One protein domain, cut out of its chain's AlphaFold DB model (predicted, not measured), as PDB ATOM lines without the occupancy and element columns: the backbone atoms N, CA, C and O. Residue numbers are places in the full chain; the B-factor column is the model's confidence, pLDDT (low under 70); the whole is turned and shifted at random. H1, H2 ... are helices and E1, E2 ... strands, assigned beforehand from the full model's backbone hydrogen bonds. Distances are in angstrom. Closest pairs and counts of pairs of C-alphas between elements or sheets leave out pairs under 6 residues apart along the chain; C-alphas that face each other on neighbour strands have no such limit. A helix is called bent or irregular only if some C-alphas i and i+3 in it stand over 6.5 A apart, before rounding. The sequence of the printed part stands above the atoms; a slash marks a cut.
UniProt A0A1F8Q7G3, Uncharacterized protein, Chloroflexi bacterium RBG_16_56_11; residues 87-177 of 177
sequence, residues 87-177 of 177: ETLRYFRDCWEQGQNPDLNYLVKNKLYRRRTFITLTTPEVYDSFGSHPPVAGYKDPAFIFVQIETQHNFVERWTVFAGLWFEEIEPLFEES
ATOM      1  N   GLU A  87     -36.566  33.337 -21.345       96.38
ATOM      2  CA  GLU A  87     -35.803  33.709 -20.144       96.38
ATOM      3  C   GLU A  87     -35.287  32.477 -19.388       96.38
ATOM      4  O   GLU A  87     -34.169  32.477 -18.876       96.38
ATOM      5  N   THR A  88     -36.091  31.415 -19.333       96.75
ATOM      6  CA  THR A  88     -35.705  30.147 -18.712       96.75
ATOM      7  C   THR A  88     -34.621  29.427 -19.503       96.75
ATOM      8  O   THR A  88     -33.679  28.924 -18.895       96.75
ATOM      9  N   LEU A  89     -34.741  29.374 -20.833       96.88
ATOM     10  CA  LEU A  89     -33.724  28.759 -21.689       96.88
ATOM     11  C   LEU A  89     -32.397  29.511 -21.586       96.88
ATOM     12  O   LEU A  89     -31.367  28.880 -21.362       96.88
ATOM     13  N   ARG A  90     -32.435  30.850 -21.608       96.81
ATOM     14  CA  ARG A  90     -31.252  31.687 -21.374       96.81
ATOM     15  C   ARG A  90     -30.624  31.423 -20.006       96.81
ATOM     16  O   ARG A  90     -29.427  31.196 -19.933       96.81
ATOM     17  N   TYR A  91     -31.422  31.372 -18.937       97.94
ATOM     18  CA  TYR A  91     -30.910  31.043 -17.603       97.94
ATOM     19  C   TYR A  91     -30.229  29.665 -17.561       97.94
ATOM     20  O   TYR A  91     -29.171  29.518 -16.954       97.94
ATOM     21  N   PHE A  92     -30.806  28.647 -18.209       98.00
ATOM     22  CA  PHE A  92     -30.166  27.332 -18.271       98.00
ATOM     23  C   PHE A  92     -28.871  27.348 -19.079       98.00
ATOM     24  O   PHE A  92     -27.915  26.705 -18.652       98.00
ATOM     25  N   ARG A  93     -28.820  28.095 -20.187       97.50
ATOM     26  CA  ARG A  93     -27.587  28.292 -20.951       97.50
ATOM     27  C   ARG A  93     -26.507  28.956 -20.097       97.50
ATOM     28  O   ARG A  93     -25.408  28.420 -20.011       97.50
ATOM     29  N   ASP A  94     -26.835  30.040 -19.393       98.00
ATOM     30  CA  ASP A  94     -25.886  30.740 -18.517       98.00
ATOM     31  C   ASP A  94     -25.311  29.793 -17.448       98.00
ATOM     32  O   ASP A  94     -24.106  29.785 -17.190       98.00
ATOM     33  N   CYS A  95     -26.160  28.958 -16.832       98.06
ATOM     34  CA  CYS A  95     -25.706  27.943 -15.879       98.06
ATOM     35  C   CYS A  95     -24.802  26.891 -16.542       98.06
ATOM     36  O   CYS A  95     -23.783  26.518 -15.961       98.06
ATOM     37  N   TRP A  96     -25.161  26.418 -17.738       97.75
ATOM     38  CA  TRP A  96     -24.385  25.436 -18.497       97.75
ATOM     39  C   TRP A  96     -22.981  25.953 -18.826       97.75
ATOM     40  O   TRP A  96     -21.997  25.296 -18.488       97.75
ATOM     41  N   GLU A  97     -22.877  27.159 -19.388       97.19
ATOM     42  CA  GLU A  97     -21.604  27.794 -19.762       97.19
ATOM     43  C   GLU A  97     -20.691  28.042 -18.551       97.19
ATOM     44  O   GLU A  97     -19.468  27.945 -18.646       97.19
ATOM     45  N   GLN A  98     -21.278  28.309 -17.383       97.50
ATOM     46  CA  GLN A  98     -20.545  28.501 -16.128       97.50
ATOM     47  C   GLN A  98     -20.202  27.185 -15.410       97.50
ATOM     48  O   GLN A  98     -19.576  27.215 -14.348       97.50
ATOM     49  N   GLY A  99     -20.619  26.031 -15.943       96.25
ATOM     50  CA  GLY A  99     -20.427  24.729 -15.301       96.25
ATOM     51  C   GLY A  99     -21.210  24.570 -13.992       96.25
ATOM     52  O   GLY A  99     -20.787  23.832 -13.102       96.25
ATOM     53  N   GLN A 100     -22.335  25.274 -13.850       97.12
ATOM     54  CA  GLN A 100     -23.188  25.268 -12.664       97.12
ATOM     55  C   GLN A 100     -24.484  24.492 -12.913       97.12
ATOM     56  O   GLN A 100     -25.009  24.455 -14.023       97.12
ATOM     57  N   ASN A 101     -25.037  23.898 -11.858       97.31
ATOM     58  CA  ASN A 101     -26.403  23.379 -11.889       97.31
ATOM     59  C   ASN A 101     -27.392  24.524 -11.591       97.31
ATOM     60  O   ASN A 101     -27.100  25.359 -10.732       97.31
ATOM     61  N   PRO A 102     -28.575  24.558 -12.231       96.62
ATOM     62  CA  PRO A 102     -29.598  25.549 -11.919       96.62
ATOM     63  C   PRO A 102     -30.099  25.399 -10.477       96.62
ATOM     64  O   PRO A 102     -30.209  24.293  -9.944       96.62
ATOM     65  N   ASP A 103     -30.451  26.520  -9.851       94.75
ATOM     66  CA  ASP A 103     -30.950  26.534  -8.476       94.75
ATOM     67  C   ASP A 103     -32.349  25.907  -8.383       94.75
ATOM     68  O   ASP A 103     -33.256  26.198  -9.170       94.75
ATOM     69  N   LEU A 104     -32.571  25.072  -7.364       93.12
ATOM     70  CA  LEU A 104     -33.862  24.406  -7.207       93.12
ATOM     71  C   LEU A 104     -34.994  25.403  -6.904       93.12
ATOM     72  O   LEU A 104     -36.126  25.189  -7.345       93.12
ATOM     73  N   ASN A 105     -34.744  26.487  -6.158       94.44
ATOM     74  CA  ASN A 105     -35.781  27.494  -5.909       94.44
ATOM     75  C   ASN A 105     -36.169  28.208  -7.203       94.44
ATOM     76  O   ASN A 105     -37.356  28.473  -7.392       94.44
ATOM     77  N   TYR A 106     -35.217  28.461  -8.109       96.25
ATOM     78  CA  TYR A 106     -35.524  28.954  -9.453       96.25
ATOM     79  C   TYR A 106     -36.473  27.996 -10.182       96.25
ATOM     80  O   TYR A 106     -37.519  28.428 -10.677       96.25
ATOM     81  N   LEU A 107     -36.167  26.692 -10.201       95.00
ATOM     82  CA  LEU A 107     -37.015  25.689 -10.861       95.00
ATOM     83  C   LEU A 107     -38.433  25.649 -10.269       95.00
ATOM     84  O   LEU A 107     -39.415  25.557 -11.008       95.00
ATOM     85  N   VAL A 108     -38.562  25.760  -8.945       92.00
ATOM     86  CA  VAL A 108     -39.860  25.773  -8.249       92.00
ATOM     87  C   VAL A 108     -40.642  27.053  -8.535       92.00
ATOM     88  O   VAL A 108     -41.821  26.986  -8.890       92.00
ATOM     89  N   LYS A 109     -39.995  28.217  -8.417       94.50
ATOM     90  CA  LYS A 109     -40.600  29.534  -8.664       94.50
ATOM     91  C   LYS A 109     -41.162  29.629 -10.083       94.50
ATOM     92  O   LYS A 109     -42.265  30.137 -10.267       94.50
ATOM     93  N   ASN A 110     -40.441  29.076 -11.057       93.94
ATOM     94  CA  ASN A 110     -40.832  29.061 -12.466       93.94
ATOM     95  C   ASN A 110     -41.717  27.863 -12.854       93.94
ATOM     96  O   ASN A 110     -41.980  27.652 -14.032       93.94
ATOM     97  N   LYS A 111     -42.213  27.082 -11.879       91.31
ATOM     98  CA  LYS A 111     -43.097  25.916 -12.095       91.31
ATOM     99  C   LYS A 111     -42.494  24.837 -13.013       91.31
ATOM    100  O   LYS A 111     -43.228  24.044 -13.597       91.31
ATOM    101  N   LEU A 112     -41.166  24.782 -13.096       91.62
ATOM    102  CA  LEU A 112     -40.402  23.792 -13.861       91.62
ATOM    103  C   LEU A 112     -40.148  22.517 -13.059       91.62
ATOM    104  O   LEU A 112     -39.829  21.490 -13.649       91.62
ATOM    105  N   TYR A 113     -40.272  22.597 -11.732       91.00
ATOM    106  CA  TYR A 113     -40.185  21.484 -10.792       91.00
ATOM    107  C   TYR A 113     -41.169  21.687  -9.639       91.00
ATOM    108  O   TYR A 113     -41.279  22.784  -9.089       91.00
ATOM    109  N   ARG A 114     -41.868  20.629  -9.224       87.19
ATOM    110  CA  ARG A 114     -42.672  20.650  -8.000       87.19
ATOM    111  C   ARG A 114     -41.923  19.918  -6.894       87.19
ATOM    112  O   ARG A 114     -41.751  18.704  -6.975       87.19
ATOM    113  N   ARG A 115     -41.564  20.643  -5.825       81.88
ATOM    114  CA  ARG A 115     -40.984  20.036  -4.616       81.88
ATOM    115  C   ARG A 115     -41.868  18.909  -4.113       81.88
ATOM    116  O   ARG A 115     -43.074  19.081  -3.924       81.88
ATOM    117  N   ARG A 116     -41.242  17.761  -3.888       72.50
ATOM    118  CA  ARG A 116     -41.887  16.606  -3.286       72.50
ATOM    119  C   ARG A 116     -41.428  16.559  -1.843       72.50
ATOM    120  O   ARG A 116     -40.282  16.232  -1.559       72.50
ATOM    121  N   THR A 117     -42.315  16.946  -0.941       57.59
ATOM    122  CA  THR A 117     -42.137  16.647   0.475       57.59
ATOM    123  C   THR A 117     -42.517  15.185   0.634       57.59
ATOM    124  O   THR A 117     -43.637  14.812   0.287       57.59
ATOM    125  N   PHE A 118     -41.593  14.344   1.092       53.78
ATOM    126  CA  PHE A 118     -41.929  12.981   1.486       53.78
ATOM    127  C   PHE A 118     -43.006  13.053   2.577       53.78
ATOM    128  O   PHE A 118     -42.707  13.362   3.727       53.78
ATOM    129  N   ILE A 119     -44.267  12.805   2.214       43.03
ATOM    130  CA  ILE A 119     -45.268  12.352   3.175       43.03
ATOM    131  C   ILE A 119     -44.997  10.864   3.327       43.03
ATOM    132  O   ILE A 119     -45.229  10.071   2.414       43.03
ATOM    133  N   THR A 120     -44.447  10.510   4.476       40.12
ATOM    134  CA  THR A 120     -44.336   9.153   4.992       40.12
ATOM    135  C   THR A 120     -45.613   8.348   4.676       40.12
ATOM    136  O   THR A 120     -46.704   8.666   5.143       40.12
ATOM    137  N   LEU A 121     -45.464   7.306   3.852       41.53
ATOM    138  CA  LEU A 121     -46.308   6.100   3.770       41.53
ATOM    139  C   LEU A 121     -47.828   6.218   3.491       41.53
ATOM    140  O   LEU A 121     -48.530   5.237   3.718       41.53
ATOM    141  N   THR A 122     -48.380   7.327   2.977       38.56
ATOM    142  CA  THR A 122     -49.852   7.399   2.746       38.56
ATOM    143  C   THR A 122     -50.342   7.996   1.430       38.56
ATOM    144  O   THR A 122     -51.528   7.870   1.128       38.56
ATOM    145  N   THR A 123     -49.493   8.570   0.577       37.56
ATOM    146  CA  THR A 123     -49.904   8.821  -0.814       37.56
ATOM    147  C   THR A 123     -49.785   7.524  -1.604       37.56
ATOM    148  O   THR A 123     -48.669   7.013  -1.697       37.56
ATOM    149  N   PRO A 124     -50.874   6.996  -2.197       35.38
ATOM    150  CA  PRO A 124     -50.778   5.873  -3.111       35.38
ATOM    151  C   PRO A 124     -49.874   6.305  -4.261       35.38
ATOM    152  O   PRO A 124     -50.246   7.128  -5.103       35.38
ATOM    153  N   GLU A 125     -48.653   5.783  -4.271       39.22
ATOM    154  CA  GLU A 125     -47.892   5.644  -5.497       39.22
ATOM    155  C   GLU A 125     -48.840   4.935  -6.463       39.22
ATOM    156  O   GLU A 125     -49.319   3.838  -6.184       39.22
ATOM    157  N   VAL A 126     -49.254   5.616  -7.530       34.66
ATOM    158  CA  VAL A 126     -50.152   5.014  -8.515       34.66
ATOM    159  C   VAL A 126     -49.347   3.926  -9.216       34.66
ATOM    160  O   VAL A 126     -48.588   4.202 -10.144       34.66
ATOM    161  N   TYR A 127     -49.460   2.706  -8.696       35.34
ATOM    162  CA  TYR A 127     -48.950   1.491  -9.299       35.34
ATOM    163  C   TYR A 127     -49.775   1.233 -10.562       35.34
ATOM    164  O   TYR A 127     -50.936   0.831 -10.481       35.34
ATOM    165  N   ASP A 128     -49.184   1.457 -11.737       34.19
ATOM    166  CA  ASP A 128     -49.685   0.832 -12.960       34.19
ATOM    167  C   ASP A 128     -49.424  -0.678 -12.809       34.19
ATOM    168  O   ASP A 128     -48.310  -1.158 -12.988       34.19
ATOM    169  N   SER A 129     -50.457  -1.388 -12.352       37.12
ATOM    170  CA  SER A 129     -50.735  -2.824 -12.497       37.12
ATOM    171  C   SER A 129     -49.582  -3.735 -12.968       37.12
ATOM    172  O   SER A 129     -49.182  -3.697 -14.127       37.12
ATOM    173  N   PHE A 130     -49.170  -4.634 -12.061       39.50
ATOM    174  CA  PHE A 130     -48.533  -5.945 -12.282       39.50
ATOM    175  C   PHE A 130     -47.490  -6.035 -13.411       39.50
ATOM    176  O   PHE A 130     -47.777  -6.492 -14.515       39.50
ATOM    177  N   GLY A 131     -46.239  -5.691 -13.089       37.94
ATOM    178  CA  GLY A 131     -45.101  -5.933 -13.983       37.94
ATOM    179  C   GLY A 131     -43.807  -5.224 -13.587       37.94
ATOM    180  O   GLY A 131     -43.226  -4.520 -14.405       37.94
ATOM    181  N   SER A 132     -43.389  -5.375 -12.327       44.16
ATOM    182  CA  SER A 132     -41.991  -5.289 -11.859       44.16
ATOM    183  C   SER A 132     -41.032  -4.362 -12.627       44.16
ATOM    184  O   SER A 132     -40.195  -4.865 -13.362       44.16
ATOM    185  N   HIS A 133     -41.109  -3.048 -12.399       37.31
ATOM    186  CA  HIS A 133     -40.002  -2.072 -12.441       37.31
ATOM    187  C   HIS A 133     -40.334  -0.995 -11.387       37.31
ATOM    188  O   HIS A 133     -41.525  -0.733 -11.185       37.31
ATOM    189  N   PRO A 134     -39.356  -0.394 -10.678       36.75
ATOM    190  CA  PRO A 134     -39.661   0.656  -9.706       36.75
ATOM    191  C   PRO A 134     -40.438   1.792 -10.392       36.75
ATOM    192  O   PRO A 134     -40.248   2.015 -11.594       36.75
ATOM    193  N   PRO A 135     -41.328   2.499  -9.668       37.78
ATOM    194  CA  PRO A 135     -42.050   3.629 -10.229       37.78
ATOM    195  C   PRO A 135     -41.034   4.573 -10.862       37.78
ATOM    196  O   PRO A 135     -40.038   4.928 -10.232       37.78
ATOM    197  N   VAL A 136     -41.269   4.965 -12.115       41.88
ATOM    198  CA  VAL A 136     -40.436   5.966 -12.782       41.88
ATOM    199  C   VAL A 136     -40.710   7.309 -12.101       41.88
ATOM    200  O   VAL A 136     -41.553   8.109 -12.520       41.88
ATOM    201  N   ALA A 137     -40.059   7.521 -10.962       37.47
ATOM    202  CA  ALA A 137     -40.012   8.785 -10.272       37.47
ATOM    203  C   ALA A 137     -39.384   9.807 -11.228       37.47
ATOM    204  O   ALA A 137     -38.262   9.627 -11.676       37.47
ATOM    205  N   GLY A 138     -40.113  10.879 -11.552       44.88
ATOM    206  CA  GLY A 138     -39.462  12.094 -12.062       44.88
ATOM    207  C   GLY A 138     -39.592  12.426 -13.551       44.88
ATOM    208  O   GLY A 138     -38.658  12.957 -14.109       44.88
ATOM    209  N   TYR A 139     -40.744  12.231 -14.206       53.62
ATOM    210  CA  TYR A 139     -40.987  12.849 -15.534       53.62
ATOM    211  C   TYR A 139     -42.307  13.622 -15.609       53.62
ATOM    212  O   TYR A 139     -43.046  13.525 -16.586       53.62
ATOM    213  N   LYS A 140     -42.687  14.322 -14.534       63.75
ATOM    214  CA  LYS A 140     -43.871  15.204 -14.575       63.75
ATOM    215  C   LYS A 140     -43.513  16.646 -14.884       63.75
ATOM    216  O   LYS A 140     -44.331  17.337 -15.482       63.75
ATOM    217  N   ASP A 141     -42.333  17.075 -14.461       85.69
ATOM    218  CA  ASP A 141     -41.994  18.483 -14.474       85.69
ATOM    219  C   ASP A 141     -41.002  18.765 -15.614       85.69
ATOM    220  O   ASP A 141     -40.094  17.952 -15.824       85.69
ATOM    221  N   PRO A 142     -41.163  19.873 -16.362       89.50
ATOM    222  CA  PRO A 142     -40.337  20.178 -17.527       89.50
ATOM    223  C   PRO A 142     -38.834  20.109 -17.255       89.50
ATOM    224  O   PRO A 142     -38.095  19.625 -18.104       89.50
ATOM    225  N   ALA A 143     -38.380  20.507 -16.058       92.62
ATOM    226  CA  ALA A 143     -36.961  20.538 -15.703       92.62
ATOM    227  C   ALA A 143     -36.230  19.210 -15.962       92.62
ATOM    228  O   ALA A 143     -35.060  19.242 -16.325       92.62
ATOM    229  N   PHE A 144     -36.912  18.062 -15.868       91.50
ATOM    230  CA  PHE A 144     -36.306  16.747 -16.109       91.50
ATOM    231  C   PHE A 144     -35.821  16.512 -17.547       91.50
ATOM    232  O   PHE A 144     -35.073  15.568 -17.786       91.50
ATOM    233  N   ILE A 145     -36.219  17.360 -18.501       93.56
ATOM    234  CA  ILE A 145     -35.653  17.372 -19.855       93.56
ATOM    235  C   ILE A 145     -34.176  17.796 -19.802       93.56
ATOM    236  O   ILE A 145     -33.331  17.167 -20.437       93.56
ATOM    237  N   PHE A 146     -33.847  18.820 -19.010       96.06
ATOM    238  CA  PHE A 146     -32.507  19.411 -18.946       96.06
ATOM    239  C   PHE A 146     -31.679  18.935 -17.751       96.06
ATOM    240  O   PHE A 146     -30.459  18.845 -17.859       96.06
ATOM    241  N   VAL A 147     -32.299  18.613 -16.615       94.69
ATOM    242  CA  VAL A 147     -31.577  18.275 -15.380       94.69
ATOM    243  C   VAL A 147     -32.100  17.021 -14.689       94.69
ATOM    244  O   VAL A 147     -33.298  16.758 -14.639       94.69
ATOM    245  N   GLN A 148     -31.188  16.258 -14.096       92.12
ATOM    246  CA  GLN A 148     -31.507  15.189 -13.160       92.12
ATOM    247  C   GLN A 148     -31.640  15.786 -11.756       92.12
ATOM    248  O   GLN A 148     -30.714  16.413 -11.240       92.12
ATOM    249  N   ILE A 149     -32.808  15.603 -11.141       90.12
ATOM    250  CA  ILE A 149     -33.118  16.111  -9.802       90.12
ATOM    251  C   ILE A 149     -33.209  14.927  -8.852       90.12
ATOM    252  O   ILE A 149     -34.026  14.030  -9.076       90.12
ATOM    253  N   GLU A 150     -32.427  14.958  -7.774       89.12
ATOM    254  CA  GLU A 150     -32.608  14.007  -6.690       89.12
ATOM    255  C   GLU A 150     -33.824  14.437  -5.860       89.12
ATOM    256  O   GLU A 150     -33.848  15.481  -5.202       89.12
ATOM    257  N   THR A 151     -34.876  13.633  -5.930       84.62
ATOM    258  CA  THR A 151     -36.187  13.945  -5.366       84.62
ATOM    259  C   THR A 151     -36.293  13.691  -3.866       84.62
ATOM    260  O   THR A 151     -37.158  14.306  -3.244       84.62
ATOM    261  N   GLN A 152     -35.446  12.840  -3.263       81.19
ATOM    262  CA  GLN A 152     -35.478  12.598  -1.810       81.19
ATOM    263  C   GLN A 152     -34.958  13.801  -1.041       81.19
ATOM    264  O   GLN A 152     -35.596  14.274  -0.101       81.19
ATOM    265  N   HIS A 153     -33.844  14.349  -1.506       83.69
ATOM    266  CA  HIS A 153     -33.180  15.478  -0.861       83.69
ATOM    267  C   HIS A 153     -33.499  16.821  -1.531       83.69
ATOM    268  O   HIS A 153     -33.108  17.865  -1.017       83.69
ATOM    269  N   ASN A 154     -34.252  16.811  -2.639       85.31
ATOM    270  CA  ASN A 154     -34.657  17.993  -3.399       85.31
ATOM    271  C   ASN A 154     -33.450  18.873  -3.790       85.31
ATOM    272  O   ASN A 154     -33.378  20.043  -3.417       85.31
ATOM    273  N   PHE A 155     -32.526  18.328  -4.582       90.06
ATOM    274  CA  PHE A 155     -31.437  19.098  -5.193       90.06
ATOM    275  C   PHE A 155     -31.207  18.690  -6.651       90.06
ATOM    276  O   PHE A 155     -31.575  17.592  -7.068       90.06
ATOM    277  N   VAL A 156     -30.610  19.588  -7.436       94.31
ATOM    278  CA  VAL A 156     -30.213  19.293  -8.816       94.31
ATOM    279  C   VAL A 156     -28.881  18.551  -8.792       94.31
ATOM    280  O   VAL A 156     -27.864  19.111  -8.386       94.31
ATOM    281  N   GLU A 157     -28.901  17.287  -9.204       92.62
ATOM    282  CA  GLU A 157     -27.738  16.403  -9.168       92.62
ATOM    283  C   GLU A 157     -26.769  16.727 -10.309       92.62
ATOM    284  O   GLU A 157     -25.579  16.928 -10.077       92.62
ATOM    285  N   ARG A 158     -27.280  16.809 -11.543       94.81
ATOM    286  CA  ARG A 158     -26.484  17.065 -12.753       94.81
ATOM    287  C   ARG A 158     -27.354  17.446 -13.948       94.81
ATOM    288  O   ARG A 158     -28.562  17.210 -13.947       94.81
ATOM    289  N   TRP A 159     -26.717  17.941 -15.001       96.69
ATOM    290  CA  TRP A 159     -27.312  18.065 -16.332       96.69
ATOM    291  C   TRP A 159     -27.616  16.700 -16.969       96.69
ATOM    292  O   TRP A 159     -26.920  15.711 -16.723       96.69
ATOM    293  N   THR A 160     -28.664  16.637 -17.792       94.94
ATOM    294  CA  THR A 160     -28.945  15.478 -18.650       94.94
ATOM    295  C   THR A 160     -28.062  15.508 -19.898       94.94
ATOM    296  O   THR A 160     -27.434  16.512 -20.210       94.94
ATOM    297  N   VAL A 161     -28.067  14.412 -20.663       93.44
ATOM    298  CA  VAL A 161     -27.453  14.363 -22.003       93.44
ATOM    299  C   VAL A 161     -28.158  15.297 -23.000       93.44
ATOM    300  O   VAL A 161     -27.588  15.623 -24.038       93.44
ATOM    301  N   PHE A 162     -29.408  15.685 -22.722       95.56
ATOM    302  CA  PHE A 162     -30.186  16.541 -23.612       95.56
ATOM    303  C   PHE A 162     -29.930  18.032 -23.407       95.56
ATOM    304  O   PHE A 162     -29.875  18.749 -24.397       95.56
ATOM    305  N   ALA A 163     -29.679  18.506 -22.179       96.19
ATOM    306  CA  ALA A 163     -28.834  19.699 -22.023       96.19
ATOM    307  C   ALA A 163     -27.498  19.421 -22.733       96.19
ATOM    308  O   ALA A 163     -27.171  18.272 -22.933       96.19
ATOM    309  N   GLY A 164     -26.693  20.363 -23.181       95.19
ATOM    310  CA  GLY A 164     -25.518  20.001 -23.989       95.19
ATOM    311  C   GLY A 164     -25.882  19.552 -25.410       95.19
ATOM    312  O   GLY A 164     -25.491  20.234 -26.339       95.19
ATOM    313  N   LEU A 165     -26.701  18.515 -25.651       95.25
ATOM    314  CA  LEU A 165     -27.245  18.298 -27.006       95.25
ATOM    315  C   LEU A 165     -28.048  19.523 -27.469       95.25
ATOM    316  O   LEU A 165     -27.908  19.968 -28.603       95.25
ATOM    317  N   TRP A 166     -28.873  20.076 -26.581       96.12
ATOM    318  CA  TRP A 166     -29.621  21.296 -26.831       96.12
ATOM    319  C   TRP A 166     -28.672  22.474 -27.046       96.12
ATOM    320  O   TRP A 166     -28.655  23.016 -28.141       96.12
ATOM    321  N   PHE A 167     -27.845  22.808 -26.051       96.00
ATOM    322  CA  PHE A 167     -27.006  24.014 -26.073       96.00
ATOM    323  C   PHE A 167     -25.899  23.991 -27.139       96.00
ATOM    324  O   PHE A 167     -25.614  25.023 -27.731       96.00
ATOM    325  N   GLU A 168     -25.303  22.831 -27.419       94.69
ATOM    326  CA  GLU A 168     -24.147  22.729 -28.322       94.69
ATOM    327  C   GLU A 168     -24.540  22.387 -29.764       94.69
ATOM    328  O   GLU A 168     -23.822  22.729 -30.697       94.69
ATOM    329  N   GLU A 169     -25.652  21.672 -29.974       93.88
ATOM    330  CA  GLU A 169     -25.959  21.091 -31.290       93.88
ATOM    331  C   GLU A 169     -27.309  21.505 -31.864       93.88
ATOM    332  O   GLU A 169     -27.445  21.529 -33.083       93.88
ATOM    333  N   ILE A 170     -28.326  21.752 -31.037       94.00
ATOM    334  CA  ILE A 170     -29.687  22.025 -31.525       94.00
ATOM    335  C   ILE A 170     -29.968  23.523 -31.520       94.00
ATOM    336  O   ILE A 170     -30.419  24.054 -32.525       94.00
ATOM    337  N   GLU A 171     -29.706  24.202 -30.411       92.50
ATOM    338  CA  GLU A 171     -30.007  25.618 -30.218       92.50
ATOM    339  C   GLU A 171     -29.256  26.548 -31.191       92.50
ATOM    340  O   GLU A 171     -29.904  27.420 -31.772       92.50
ATOM    341  N   PRO A 172     -27.958  26.328 -31.499       91.06
ATOM    342  CA  PRO A 172     -27.239  27.147 -32.482       91.06
ATOM    343  C   PRO A 172     -27.846  27.098 -33.891       91.06
ATOM    344  O   PRO A 172     -27.725  28.049 -34.659       91.06
ATOM    345  N   LEU A 173     -28.572  26.025 -34.227       87.69
ATOM    346  CA  LEU A 173     -29.251  25.903 -35.518       87.69
ATOM    347  C   LEU A 173     -30.366  26.949 -35.713       87.69
ATOM    348  O   LEU A 173     -30.845  27.109 -36.840       87.69
ATOM    349  N   PHE A 174     -30.783  27.640 -34.645       77.12
ATOM    350  CA  PHE A 174     -31.766  28.732 -34.678       77.12
ATOM    351  C   PHE A 174     -31.124  30.104 -34.799       77.12
ATOM    352  O   PHE A 174     -31.720  30.990 -35.401       77.12
ATOM    353  N   GLU A 175     -29.927  30.279 -34.246       66.94
ATOM    354  CA  GLU A 175     -29.220  31.561 -34.262       66.94
ATOM    355  C   GLU A 175     -28.609  31.864 -35.638       66.94
ATOM    356  O   GLU A 175     -28.436  33.024 -35.996       66.94
ATOM    357  N   GLU A 176     -28.347  30.828 -36.440       54.00
ATOM    358  CA  GLU A 176     -27.839  30.945 -37.814       54.00
ATOM    359  C   GLU A 176     -28.945  31.066 -38.892       54.00
ATOM    360  O   GLU A 176     -28.659  30.913 -40.084       54.00
ATOM    361  N   SER A 177     -30.209  31.297 -38.498       43.66
ATOM    362  CA  SER A 177     -31.375  31.406 -39.404       43.66
ATOM    363  C   SER A 177     -31.792  32.842 -39.714       43.66
ATOM    364  O   SER A 177     -31.914  33.643 -38.764       43.66
TER     365      SER A 177
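What this domain is: This is residues 87 to 177 of the 177 residues of an uncharacterized protein of Chloroflexi bacterium RBG_16_56_11 (UniProt A0A1F8Q7G3). A small two-stranded hairpin, E1 and E2, and the short helix H3 make the middle of a loosely built body, with H2 beside one end of the hairpin and H4 and H1 towards the other, these two set crosswise. A long stretch with no named element, residues 110 to 141, makes a wide loop, whose residues 119 to 124 and 128 to 134 stick out at one end of the longest axis; residues 172 to 177, with H5, stick out at the other. The printed part has 91 residues, with five named helices and two named strands in the order H1, H2, H3, E1, E2, H4, H5; the sheet, E1 - E2, is antiparallel. The class is mixed, helices and strands, with under half of the residues in named elements. The whole is loose, with a radius of gyration of the C-alphas of 15.8 A, and elongated, spanning 50 by 29 by 19 A.

How they stand to each other: H1, residues 87 to 97, and H2, residues 104 to 109, are apart. H3, residues 142 to 145, is close to H2 but not clearly touching, the closest C-alphas being those of Leu 107 and Ala 143, 7.1 A apart. E1, residues 147 to 150, and E2, residues 155 to 159, form an antiparallel hairpin with 147 degrees between their directions; N 148 and O 158, at 2.8 A, and N 150 and O 155, at 2.9 A, are within hydrogen-bond range. The closest C-alphas of H2 and E2 are those of Leu 104 and Phe 155, 6.2 A apart. H3 and E2 are near each other, with 5 pairs of C-alphas within 10 A. H4, residues 162 to 170, is close to H1 but not clearly touching, about perpendicular at 88 degrees, with Arg 93 and Phe 167 as the closest C-alphas, 6.7 A apart. H5, residues 172 to 175, and H4 meet only through their link. Every O i to N i+4 pair is within hydrogen-bond range in H1 and H2, and 4 of 5 are in H4; H3 and H5 are too short for such a pair.

Where its parts are: H1 begins at C-alpha 87 (-35.803, 33.709, -20.144) and is 15.4 A long from first to last C-alpha. H2 measures 8.6 A, H3 5.9 A, E1 9.7 A and E2 11.9 A, with C-alpha 155 at (-31.437, 19.098, -5.193). H4 measures 9.6 A and is neither bent nor irregular, but only just: C-alphas 167 and 170 are 6.4 A apart. H5 measures 5.2 A and ends at C-alpha 175 (-29.220, 31.561, -34.262).

The domain as a whole: The two C-alphas farthest apart are those of Leu 121 and Ser 177, at 52.2 A. The printed part has no cut and ends at residue 177, the chain's last. The link from H2 to H3, 32 residues, is long. The mean pLDDT of the printed part is 78.1, and residues 117 to 140 and 175 to 177 are under 70.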